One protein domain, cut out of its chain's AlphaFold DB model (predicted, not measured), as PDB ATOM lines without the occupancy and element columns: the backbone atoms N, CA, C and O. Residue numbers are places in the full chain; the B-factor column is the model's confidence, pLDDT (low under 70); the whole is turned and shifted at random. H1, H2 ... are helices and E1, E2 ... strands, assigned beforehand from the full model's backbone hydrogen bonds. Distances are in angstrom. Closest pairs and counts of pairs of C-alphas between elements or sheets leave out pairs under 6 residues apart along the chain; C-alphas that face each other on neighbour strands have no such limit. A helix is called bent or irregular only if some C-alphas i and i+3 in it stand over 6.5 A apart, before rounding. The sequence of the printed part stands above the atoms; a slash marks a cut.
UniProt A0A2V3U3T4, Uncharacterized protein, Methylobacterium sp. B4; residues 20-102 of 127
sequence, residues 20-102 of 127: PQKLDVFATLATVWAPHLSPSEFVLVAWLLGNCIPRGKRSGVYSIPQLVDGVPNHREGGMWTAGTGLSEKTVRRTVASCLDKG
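This is residues 20 to 102 of the 127 residues of an uncharacterized protein of Methylobacterium sp. B4 (UniProt A0A2V3U3T4). A helical hairpin, H1 and H2, stands beside a small hairpin of two strands, E1 and E2, with H2 in the middle, and H4 crosses H2 near its first residues. The short helix H3 leads into the strand hairpin and packs on the beginning of H4, while H1 lies on the other side of H2. The printed part has 83 residues with four named helices and two named strands, in the order H1, H2, H3, E1, E2, H4; the sheet E1 - E2 is antiparallel and the class is mostly helix. The whole is compact, with a radius of gyration of the C-alphas of 13.1 A, and flat, with spans of 38 by 35 by 18 A.

H1 is residues 20 to 36, 24.0 A long, from C-alpha 20 at (427.155, 344.050, 386.162). It has a kink of 29 degrees near residue 30 and is irregular, but only just: C-alphas 32 and 35 are 6.8 A apart. H2, residues 39 to 52, is 20.2 A long and begins at C-alpha 39 at (429.457, 356.160, 408.605). H3 is residues 64 to 69, E1 residues 70 to 72 and E2 residues 79 to 82. H4, residues 88 to 100, is 18.4 A long and ends at C-alpha 100 at (427.549, 370.395, 400.815).

H1 and H2 form a helical hairpin; they touch, closest at the C-alphas of Ala 34 and Phe 42, 6.3 A apart, at a shallow tilt of 16 degrees, opposite ways. H2 touches H4 with residues 40 to 44 alone, closest at the C-alphas of Glu 41 and Thr 94, 5.6 A apart, about perpendicular at 83 degrees. H4 touches H3 with residues 88 to 92 alone, closest at the C-alphas of Val 68 and Glu 88, 6.0 A apart, at a steep tilt of 45 degrees, opposite ways. H2 and H3 are close but not clearly touching, with C-alphas 44 and 67 7.8 A apart. E1 and E2 form an antiparallel hairpin at 169 degrees; N 71 and O 81 are 3.1 A apart and N 80 and O 71 2.8 A, both within hydrogen-bond range. H1 is apart from H3, E1, E2 and H4. Every O i to N i+4 pair is within hydrogen-bond range in H2, H3 and H4, and 9 of 13 are in H1.

The two C-alphas farthest apart are those of Pro 35 and Arg 75, 38.9 A. The printed part has no cut. The link from H2 to H3, with 11 residues, is long. The mean pLDDT of the printed part is 94.1, and no printed residue is under 70.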
ATOM      1  N   PRO A  20     425.787 343.590 385.913       91.50
ATOM      2  CA  PRO A  20     427.155 344.050 386.162       91.50
ATOM      3  C   PRO A  20     427.236 345.525 386.570       91.50
ATOM      4  O   PRO A  20     427.920 345.849 387.532       91.50
ATOM      5  N   GLN A  21     426.480 346.410 385.911       90.88
ATOM      6  CA  GLN A  21     426.455 347.836 386.259       90.88
ATOM      7  C   GLN A  21     425.888 348.079 387.661       90.88
ATOM      8  O   GLN A  21     426.382 348.936 388.387       90.88
ATOM      9  N   LYS A  22     424.863 347.318 388.070       91.00
ATOM     10  CA  LYS A  22     424.316 347.415 389.430       91.00
ATOM     11  C   LYS A  22     425.381 347.057 390.469       91.00
ATOM     12  O   LYS A  22     425.512 347.774 391.455       91.00
ATOM     13  N   LEU A  23     426.135 345.979 390.246       93.00
ATOM     14  CA  LEU A  23     427.204 345.547 391.154       93.00
ATOM     15  C   LEU A  23     428.347 346.565 391.211       93.00
ATOM     16  O   LEU A  23     428.811 346.893 392.301       93.00
ATOM     17  N   ASP A  24     428.744 347.104 390.060       94.69
ATOM     18  CA  ASP A  24     429.824 348.086 389.947       94.69
ATOM     19  C   ASP A  24     429.534 349.382 390.725       94.69
ATOM     20  O   ASP A  24     430.409 349.919 391.402       94.69
ATOM     21  N   VAL A  25     428.275 349.836 390.736       93.31
ATOM     22  CA  VAL A  25     427.849 350.994 391.541       93.31
ATOM     23  C   VAL A  25     428.078 350.758 393.038       93.31
ATOM     24  O   VAL A  25     428.625 351.626 393.721       93.31
ATOM     25  N   PHE A  26     427.689 349.593 393.568       93.81
ATOM     26  CA  PHE A  26     427.890 349.287 394.990       93.81
ATOM     27  C   PHE A  26     429.356 349.007 395.323       93.81
ATOM     28  O   PHE A  26     429.815 349.400 396.395       93.81
ATOM     29  N   ALA A  27     430.104 348.388 394.406       96.25
ATOM     30  CA  ALA A  27     431.543 348.216 394.549       96.25
ATOM     31  C   ALA A  27     432.240 349.580 394.639       96.25
ATOM     32  O   ALA A  27     432.969 349.823 395.595       96.25
ATOM     33  N   THR A  28     431.930 350.502 393.726       96.94
ATOM     34  CA  THR A  28     432.459 351.873 393.724       96.94
ATOM     35  C   THR A  28     432.103 352.622 395.008       96.94
ATOM     36  O   THR A  28     432.960 353.287 395.594       96.94
ATOM     37  N   LEU A  29     430.866 352.485 395.501       95.88
ATOM     38  CA  LEU A  29     430.478 353.062 396.787       95.88
ATOM     39  C   LEU A  29     431.378 352.551 397.926       95.88
ATOM     40  O   LEU A  29     431.838 353.341 398.748       95.88
ATOM     41  N   ALA A  30     431.629 351.242 397.972       96.25
ATOM     42  CA  ALA A  30     432.376 350.599 399.047       96.25
ATOM     43  C   ALA A  30     433.895 350.824 398.972       96.25
ATOM     44  O   ALA A  30     434.538 350.916 400.013       96.25
ATOM     45  N   THR A  31     434.476 350.907 397.773       96.88
ATOM     46  CA  THR A  31     435.938 350.958 397.596       96.88
ATOM     47  C   THR A  31     436.465 352.357 397.313       96.88
ATOM     48  O   THR A  31     437.566 352.684 397.747       96.88
ATOM     49  N   VAL A  32     435.688 353.195 396.621       96.88
ATOM     50  CA  VAL A  32     436.118 354.537 396.206       96.88
ATOM     51  C   VAL A  32     435.520 355.605 397.109       96.88
ATOM     52  O   VAL A  32     436.222 356.511 397.538       96.88
ATOM     53  N   TRP A  33     434.222 355.526 397.414       96.56
ATOM     54  CA  TRP A  33     433.544 356.602 398.146       96.56
ATOM     55  C   TRP A  33     433.622 356.436 399.660       96.56
ATOM     56  O   TRP A  33     433.729 357.437 400.365       96.56
ATOM     57  N   ALA A  34     433.591 355.201 400.168       96.56
ATOM     58  CA  ALA A  34     433.580 354.929 401.604       96.56
ATOM     59  C   ALA A  34     434.680 355.666 402.402       96.56
ATOM     60  O   ALA A  34     434.338 356.227 403.442       96.56
ATOM     61  N   PRO A  35     435.944 355.784 401.935       97.06
ATOM     62  CA  PRO A  35     436.980 356.542 402.651       97.06
ATOM     63  C   PRO A  35     436.687 358.042 402.818       97.06
ATOM     64  O   PRO A  35     437.276 358.697 403.676       97.06
ATOM     65  N   HIS A  36     435.789 358.605 402.006       96.25
ATOM     66  CA  HIS A  36     435.436 360.030 401.993       96.25
ATOM     67  C   HIS A  36     434.079 360.321 402.655       96.25
ATOM     68  O   HIS A  36     433.622 361.474 402.707       96.25
ATOM     69  N   LEU A  37     433.426 359.279 403.166       97.69
ATOM     70  CA  LEU A  37     432.130 359.353 403.814       97.69
ATOM     71  C   LEU A  37     432.268 359.010 405.294       97.69
ATOM     72  O   LEU A  37     432.908 358.040 405.683       97.69
ATOM     73  N   SER A  38     431.604 359.790 406.136       98.19
ATOM     74  CA  SER A  38     431.315 359.353 407.496       98.19
ATOM     75  C   SER A  38     430.387 358.129 407.470       98.19
ATOM     76  O   SER A  38     429.650 357.932 406.496       98.19
ATOM     77  N   PRO A  39     430.330 357.332 408.553       98.19
ATOM     78  CA  PRO A  39     429.457 356.160 408.605       98.19
ATOM     79  C   PRO A  39     427.987 356.475 408.296       98.19
ATOM     80  O   PRO A  39     427.328 355.730 407.575       98.19
ATOM     81  N   SER A  40     427.468 357.605 408.787       98.44
ATOM     82  CA  SER A  40     426.085 358.013 408.514       98.44
ATOM     83  C   SER A  40     425.864 358.405 407.051       98.44
ATOM     84  O   SER A  40     424.825 358.066 406.489       98.44
ATOM     85  N   GLU A  41     426.832 359.074 406.419       98.44
ATOM     86  CA  GLU A  41     426.758 359.413 404.991       98.44
ATOM     87  C   GLU A  41     426.802 358.161 404.124       98.44
ATOM     88  O   GLU A  41     425.997 358.036 403.206       98.44
ATOM     89  N   PHE A  42     427.678 357.209 404.451       98.38
ATOM     90  CA  PHE A  42     427.726 355.925 403.762       98.38
ATOM     91  C   PHE A  42     426.375 355.207 403.835       98.38
ATOM     92  O   PHE A  42     425.837 354.816 402.802       98.38
ATOM     93  N   VAL A  43     425.786 355.100 405.033       98.31
ATOM     94  CA  VAL A  43     424.463 354.486 405.227       98.31
ATOM     95  C   VAL A  43     423.393 355.201 404.401       98.31
ATOM     96  O   VAL A  43     422.612 354.542 403.715       98.31
ATOM     97  N   LEU A  44     423.365 356.537 404.416       97.69
ATOM     98  CA  LEU A  44     422.388 357.315 403.653       97.69
ATOM     99  C   LEU A  44     422.532 357.088 402.139       97.69
ATOM    100  O   LEU A  44     421.540 356.835 401.458       97.69
ATOM    101  N   VAL A  45     423.753 357.162 401.607       96.81
ATOM    102  CA  VAL A  45     424.018 356.992 400.170       96.81
ATOM    103  C   VAL A  45     423.734 355.556 399.729       96.81
ATOM    104  O   VAL A  45     423.061 355.352 398.717       96.81
ATOM    105  N   ALA A  46     424.161 354.561 400.511       96.75
ATOM    106  CA  ALA A  46     423.858 353.155 400.259       96.75
ATOM    107  C   ALA A  46     422.346 352.909 400.218       96.75
ATOM    108  O   ALA A  46     421.849 352.237 399.313       96.75
ATOM    109  N   TRP A  47     421.602 353.502 401.156       97.12
ATOM    110  CA  TRP A  47     420.149 353.392 401.208       97.12
ATOM    111  C   TRP A  47     419.477 354.005 399.972       97.12
ATOM    112  O   TRP A  47     418.579 353.393 399.386       97.12
ATOM    113  N   LEU A  48     419.931 355.184 399.531       95.50
ATOM    114  CA  LEU A  48     419.412 355.849 398.330       95.50
ATOM    115  C   LEU A  48     419.661 355.009 397.070       95.50
ATOM    116  O   LEU A  48     418.737 354.787 396.283       95.50
ATOM    117  N   LEU A  49     420.880 354.492 396.901       94.38
ATOM    118  CA  LEU A  49     421.242 353.628 395.774       94.38
ATOM    119  C   LEU A  49     420.464 352.307 395.800       94.38
ATOM    120  O   LEU A  49     419.910 351.904 394.775       94.38
ATOM    121  N   GLY A  50     420.329 351.683 396.974       93.25
ATOM    122  CA  GLY A  50     419.536 350.467 397.193       93.25
ATOM    123  C   GLY A  50     418.062 350.619 396.815       93.25
ATOM    124  O   GLY A  50     417.433 349.668 396.354       93.25
ATOM    125  N   ASN A  51     417.520 351.830 396.922       92.31
ATOM    126  CA  ASN A  51     416.134 352.116 396.568       92.31
ATOM    127  C   ASN A  51     415.921 352.572 395.112       92.31
ATOM    128  O   ASN A  51     414.776 352.598 394.649       92.31
ATOM    129  N   CYS A  52     416.993 352.868 394.370       90.12
ATOM    130  CA  CYS A  52     416.927 353.324 392.976       90.12
ATOM    131  C   CYS A  52     417.435 352.268 391.982       90.12
ATOM    132  O   CYS A  52     416.715 351.868 391.062       90.12
ATOM    133  N   ILE A  53     418.660 351.781 392.187       90.00
ATOM    134  CA  ILE A  53     419.438 351.023 391.198       90.00
ATOM    135  C   ILE A  53     418.856 349.627 390.925       90.00
ATOM    136  O   ILE A  53     418.668 349.285 389.752       90.00
ATOM    137  N   PRO A  54     418.455 348.823 391.937       85.50
ATOM    138  CA  PRO A  54     417.807 347.533 391.683       85.50
ATOM    139  C   PRO A  54     416.528 347.666 390.851       85.50
ATOM    140  O   PRO A  54     416.283 346.832 389.977       85.50
ATOM    141  N   ARG A  55     415.784 348.761 391.063       84.12
ATOM    142  CA  ARG A  55     414.533 349.110 390.369       84.12
ATOM    143  C   ARG A  55     414.758 349.753 388.995       84.12
ATOM    144  O   ARG A  55     413.790 350.138 388.347       84.12
ATOM    145  N   GLY A  56     416.013 349.881 388.556       83.88
ATOM    146  CA  GLY A  56     416.369 350.439 387.253       83.88
ATOM    147  C   GLY A  56     416.081 351.934 387.124       83.88
ATOM    148  O   GLY A  56     415.697 352.359 386.041       83.88
ATOM    149  N   LYS A  57     416.207 352.701 388.216       85.50
ATOM    150  CA  LYS A  57     416.030 354.161 388.224       85.50
ATOM    151  C   LYS A  57     417.365 354.859 388.477       85.50
ATOM    152  O   LYS A  57     418.044 354.515 389.441       85.50
ATOM    153  N   ARG A  58     417.696 355.899 387.700       85.12
ATOM    154  CA  ARG A  58     418.861 356.777 387.972       85.12
ATOM    155  C   ARG A  58     418.710 357.647 389.215       85.12
ATOM    156  O   ARG A  58     419.701 358.100 389.772       85.12
ATOM    157  N   SER A  59     417.475 357.933 389.616       85.50
ATOM    158  CA  SER A  59     417.186 358.846 390.720       85.50
ATOM    159  C   SER A  59     415.888 358.485 391.430       85.50
ATOM    160  O   SER A  59     414.943 357.991 390.809       85.50
ATOM    161  N   GLY A  60     415.816 358.834 392.709       88.44
ATOM    162  CA  GLY A  60     414.609 358.781 393.522       88.44
ATOM    163  C   GLY A  60     414.496 360.037 394.381       88.44
ATOM    164  O   GLY A  60     415.493 360.690 394.678       88.44
ATOM    165  N   VAL A  61     413.266 360.385 394.753       91.25
ATOM    166  CA  VAL A  61     412.983 361.501 395.660       91.25
ATOM    167  C   VAL A  61     412.401 360.918 396.933       91.25
ATOM    168  O   VAL A  61     411.380 360.232 396.881       91.25
ATOM    169  N   TYR A  62     413.050 361.208 398.056       93.56
ATOM    170  CA  TYR A  62     412.670 360.698 399.367       93.56
ATOM    171  C   TYR A  62     412.572 361.851 400.358       93.56
ATOM    172  O   TYR A  62     413.416 362.750 400.378       93.56
ATOM    173  N   SER A  63     411.516 361.846 401.163       94.69
ATOM    174  CA  SER A  63     411.347 362.790 402.264       94.69
ATOM    175  C   SER A  63     412.174 362.359 403.480       94.69
ATOM    176  O   SER A  63     412.536 361.193 403.609       94.69
ATOM    177  N   ILE A  64     412.442 363.285 404.408       96.19
ATOM    178  CA  ILE A  64     413.138 362.954 405.665       96.19
ATOM    179  C   ILE A  64     412.434 361.811 406.427       96.19
ATOM    180  O   ILE A  64     413.138 360.871 406.785       96.19
ATOM    181  N   PRO A  65     411.094 361.803 406.605       97.06
ATOM    182  CA  PRO A  65     410.410 360.658 407.213       97.06
ATOM    183  C   PRO A  65     410.682 359.337 406.490       97.06
ATOM    184  O   PRO A  65     410.951 358.334 407.130       97.06
ATOM    185  N   GLN A  66     410.721 359.329 405.153       96.38
ATOM    186  CA  GLN A  66     411.016 358.101 404.407       96.38
ATOM    187  C   GLN A  66     412.448 357.596 404.612       96.38
ATOM    188  O   GLN A  66     412.685 356.394 404.564       96.38
ATOM    189  N   LEU A  67     413.403 358.497 404.845       97.12
ATOM    190  CA  LEU A  67     414.781 358.122 405.169       97.12
ATOM    191  C   LEU A  67     414.902 357.556 406.591       97.12
ATOM    192  O   LEU A  67     415.762 356.712 406.843       97.12
ATOM    193  N   VAL A  68     414.073 358.026 407.523       98.00
ATOM    194  CA  VAL A  68     414.083 357.586 408.926       98.00
ATOM    195  C   VAL A  68     413.309 356.281 409.089       98.00
ATOM    196  O   VAL A  68     413.863 355.306 409.591       98.00
ATOM    197  N   ASP A  69     412.070 356.248 408.605       96.94
ATOM    198  CA  ASP A  69     411.102 355.182 408.879       96.94
ATOM    199  C   ASP A  69     411.012 354.156 407.740       96.94
ATOM    200  O   ASP A  69     410.614 353.012 407.948       96.94
ATOM    201  N   GLY A  70     411.425 354.539 406.530       95.81
ATOM    202  CA  GLY A  70     411.339 353.717 405.325       95.81
ATOM    203  C   GLY A  70     410.220 354.147 404.378       95.81
ATOM    204  O   GLY A  70     409.525 355.143 404.584       95.81
ATOM    205  N   VAL A  71     410.034 353.390 403.296       93.94
ATOM    206  CA  VAL A  71     409.032 353.712 402.266       93.94
ATOM    207  C   VAL A  71     407.830 352.779 402.411       93.94
ATOM    208  O   VAL A  71     407.991 351.578 402.189       93.94
ATOM    209  N   PRO A  72     406.627 353.293 402.721       92.06
ATOM    210  CA  PRO A  72     405.432 352.464 402.837       92.06
ATOM    211  C   PRO A  72     404.973 351.927 401.477       92.06
ATOM    212  O   PRO A  72     405.060 352.612 400.453       92.06
ATOM    213  N   ASN A  73     404.452 350.701 401.471       89.94
ATOM    214  CA  ASN A  73     403.781 350.109 400.321       89.94
ATOM    215  C   ASN A  73     402.269 350.340 400.421       89.94
ATOM    216  O   ASN A  73     401.546 349.614 401.097       89.94
ATOM    217  N   HIS A  74     401.781 351.362 399.719       84.19
ATOM    218  CA  HIS A  74     400.360 351.719 399.727       84.19
ATOM    219  C   HIS A  74     399.455 350.739 398.964       84.19
ATOM    220  O   HIS A  74     398.240 350.835 399.101       84.19
ATOM    221  N   ARG A  75     400.014 349.843 398.137       84.50
ATOM    222  CA  ARG A  75     399.226 348.896 397.329       84.50
ATOM    223  C   ARG A  75     398.969 347.587 398.072       84.50
ATOM    224  O   ARG A  75     397.847 347.104 398.066       84.50
ATOM    225  N   GLU A  76     399.999 347.036 398.705       83.00
ATOM    226  CA  GLU A  76     399.951 345.695 399.313       83.00
ATOM    227  C   GLU A  76     399.937 345.743 400.851       83.00
ATOM    228  O   GLU A  76     399.830 344.710 401.508       83.00
ATOM    229  N   GLY A  77     400.031 346.942 401.438       84.31
ATOM    230  CA  GLY A  77     400.311 347.110 402.861       84.31
ATOM    231  C   GLY A  77     401.788 346.851 403.189       84.31
ATOM    232  O   GLY A  77     402.552 346.316 402.387       84.31
ATOM    233  N   GLY A  78     402.227 347.274 404.376       88.44
ATOM    234  CA  GLY A  78     403.616 347.100 404.819       88.44
ATOM    235  C   GLY A  78     404.609 348.093 404.200       88.44
ATOM    236  O   GLY A  78     404.262 349.238 403.902       88.44
ATOM    237  N   MET A  79     405.870 347.673 404.050       89.88
ATOM    238  CA  MET A  79     406.997 348.537 403.671       89.88
ATOM    239  C   MET A  79     407.718 348.012 402.426       89.88
ATOM    240  O   MET A  79     408.076 346.842 402.353       89.88
ATOM    241  N   TRP A  80     408.005 348.900 401.473       88.56
ATOM    242  CA  TRP A  80     408.889 348.619 400.336       88.56
ATOM    243  C   TRP A  80     410.361 348.538 400.740       88.56
ATOM    244  O   TRP A  80     411.155 347.874 400.079       88.56
ATOM    245  N   THR A  81     410.746 349.303 401.757       92.19
ATOM    246  CA  THR A  81     412.096 349.320 402.321       92.19
ATOM    247  C   THR A  81     412.013 349.805 403.761       92.19
ATOM    248  O   THR A  81     411.180 350.662 404.073       92.19
ATOM    249  N   ALA A  82     412.862 349.261 404.628       95.44
ATOM    250  CA  ALA A  82     413.066 349.807 405.964       95.44
ATOM    251  C   ALA A  82     413.801 351.151 405.874       95.44
ATOM    252  O   ALA A  82     414.459 351.434 404.872       95.44
ATOM    253  N   GLY A  83     413.701 351.984 406.906       96.88
ATOM    254  CA  GLY A  83     414.488 353.212 406.992       96.88
ATOM    255  C   GLY A  83     415.987 352.960 407.172       96.88
ATOM    256  O   GLY A  83     416.450 351.826 407.287       96.88
ATOM    257  N   THR A  84     416.761 354.040 407.219       97.88
ATOM    258  CA  THR A  84     418.227 353.990 407.389       97.88
ATOM    259  C   THR A  84     418.677 353.478 408.761       97.88
ATOM    260  O   THR A  84     419.856 353.187 408.941       97.88
ATOM    261  N   GLY A  85     417.774 353.415 409.747       97.56
ATOM    262  CA  GLY A  85     418.110 353.126 411.146       97.56
ATOM    263  C   GLY A  85     418.781 354.297 411.879       97.56
ATOM    264  O   GLY A  85     419.157 354.170 413.043       97.56
ATOM    265  N   LEU A  86     418.933 355.449 411.221       98.06
ATOM    266  CA  LEU A  86     419.478 356.668 411.812       98.06
ATOM    267  C   LEU A  86     418.360 357.495 412.458       98.06
ATOM    268  O   LEU A  86     417.245 357.569 411.946       98.06
ATOM    269  N   SER A  87     418.677 358.200 413.548       98.25
ATOM    270  CA  SER A  87     417.741 359.170 414.128       98.25
ATOM    271  C   SER A  87     417.479 360.328 413.166       98.25
ATOM    272  O   SER A  87     418.367 360.722 412.405       98.25
ATOM    273  N   GLU A  88     416.303 360.955 413.249       98.25
ATOM    274  CA  GLU A  88     415.954 362.093 412.387       98.25
ATOM    275  C   GLU A  88     416.999 363.222 412.453       98.25
ATOM    276  O   GLU A  88     417.402 363.774 411.427       98.25
ATOM    277  N   LYS A  89     417.514 363.528 413.652       98.38
ATOM    278  CA  LYS A  89     418.591 364.514 413.841       98.38
ATOM    279  C   LYS A  89     419.856 364.130 413.070       98.38
ATOM    280  O   LYS A  89     420.515 364.995 412.491       98.38
ATOM    281  N   THR A  90     420.226 362.851 413.071       98.44
ATOM    282  CA  THR A  90     421.380 362.361 412.313       98.44
ATOM    283  C   THR A  90     421.099 362.372 410.817       98.44
ATOM    284  O   THR A  90     421.941 362.878 410.079       98.44
ATOM    285  N   VAL A  91     419.914 361.950 410.367       98.38
ATOM    286  CA  VAL A  91     419.506 362.036 408.954       98.38
ATOM    287  C   VAL A  91     419.595 363.472 408.448       98.38
ATOM    288  O   VAL A  91     420.237 363.714 407.434       98.38
ATOM    289  N   ARG A  92     419.040 364.453 409.170       97.94
ATOM    290  CA  ARG A  92     419.077 365.870 408.763       97.94
ATOM    291  C   ARG A  92     420.500 366.408 408.614       97.94
ATOM    292  O   ARG A  92     420.799 367.053 407.614       97.94
ATOM    293  N   ARG A  93     421.378 366.124 409.583       98.19
ATOM    294  CA  ARG A  93     422.796 366.527 409.514       98.19
ATOM    295  C   ARG A  93     423.525 365.843 408.361       98.19
ATOM    296  O   ARG A  93     424.283 366.491 407.653       98.19
ATOM    297  N   THR A  94     423.260 364.558 408.158       98.19
ATOM    298  CA  THR A  94     423.866 363.766 407.083       98.19
ATOM    299  C   THR A  94     423.422 364.278 405.714       98.19
ATOM    300  O   THR A  94     424.254 364.475 404.840       98.19
ATOM    301  N   VAL A  95     422.130 364.576 405.543       97.31
ATOM    302  CA  VAL A  95     421.589 365.189 404.323       97.31
ATOM    303  C   VAL A  95     422.261 366.531 404.041       97.31
ATOM    304  O   VAL A  95     422.661 366.761 402.907       97.31
ATOM    305  N   ALA A  96     422.424 367.394 405.049       96.75
ATOM    306  CA  ALA A  96     423.136 368.663 404.884       96.75
ATOM    307  C   ALA A  96     424.591 368.443 404.429       96.75
ATOM    308  O   ALA A  96     424.996 368.993 403.413       96.75
ATOM    309  N   SER A  97     425.327 367.547 405.092       97.56
ATOM    310  CA  SER A  97     426.708 367.205 404.716       97.56
ATOM    311  C   SER A  97     426.813 366.648 403.289       97.56
ATOM    312  O   SER A  97     427.665 367.067 402.508       97.56
ATOM    313  N   CYS A  98     425.909 365.745 402.892       96.62
ATOM    314  CA  CYS A  98     425.877 365.210 401.530       96.62
ATOM    315  C   CYS A  98     425.496 366.265 400.480       96.62
ATOM    316  O   CYS A  98     425.941 366.154 399.338       96.62
ATOM    317  N   LEU A  99     424.677 367.264 400.834       95.69
ATOM    318  CA  LEU A  99     424.377 368.403 399.959       95.69
ATOM    319  C   LEU A  99     425.614 369.278 399.766       95.69
ATOM    320  O   LEU A  99     425.936 369.614 398.630       95.69
ATOM    321  N   ASP A 100     426.329 369.583 400.849       96.06
ATOM    322  CA  ASP A 100     427.549 370.395 400.815       96.06
ATOM    323  C   ASP A 100     428.661 369.714 399.997       96.06
ATOM    324  O   ASP A 100     429.382 370.373 399.251       96.06
ATOM    325  N   LYS A 101     428.749 368.378 400.058       94.62
ATOM    326  CA  LYS A 101     429.662 367.563 399.233       94.62
ATOM    327  C   LYS A 101     429.205 367.379 397.778       94.62
ATOM    328  O   LYS A 101     429.926 366.769 396.996       94.62
ATOM    329  N   GLY A 102     428.005 367.834 397.412       93.94
ATOM    330  CA  GLY A 102     427.441 367.641 396.071       93.94
ATOM    331  C   GLY A 102     427.067 366.191 395.738       93.94
ATOM    332  O   GLY A 102     426.913 365.854 394.569       93.94
TER     333      GLY A 102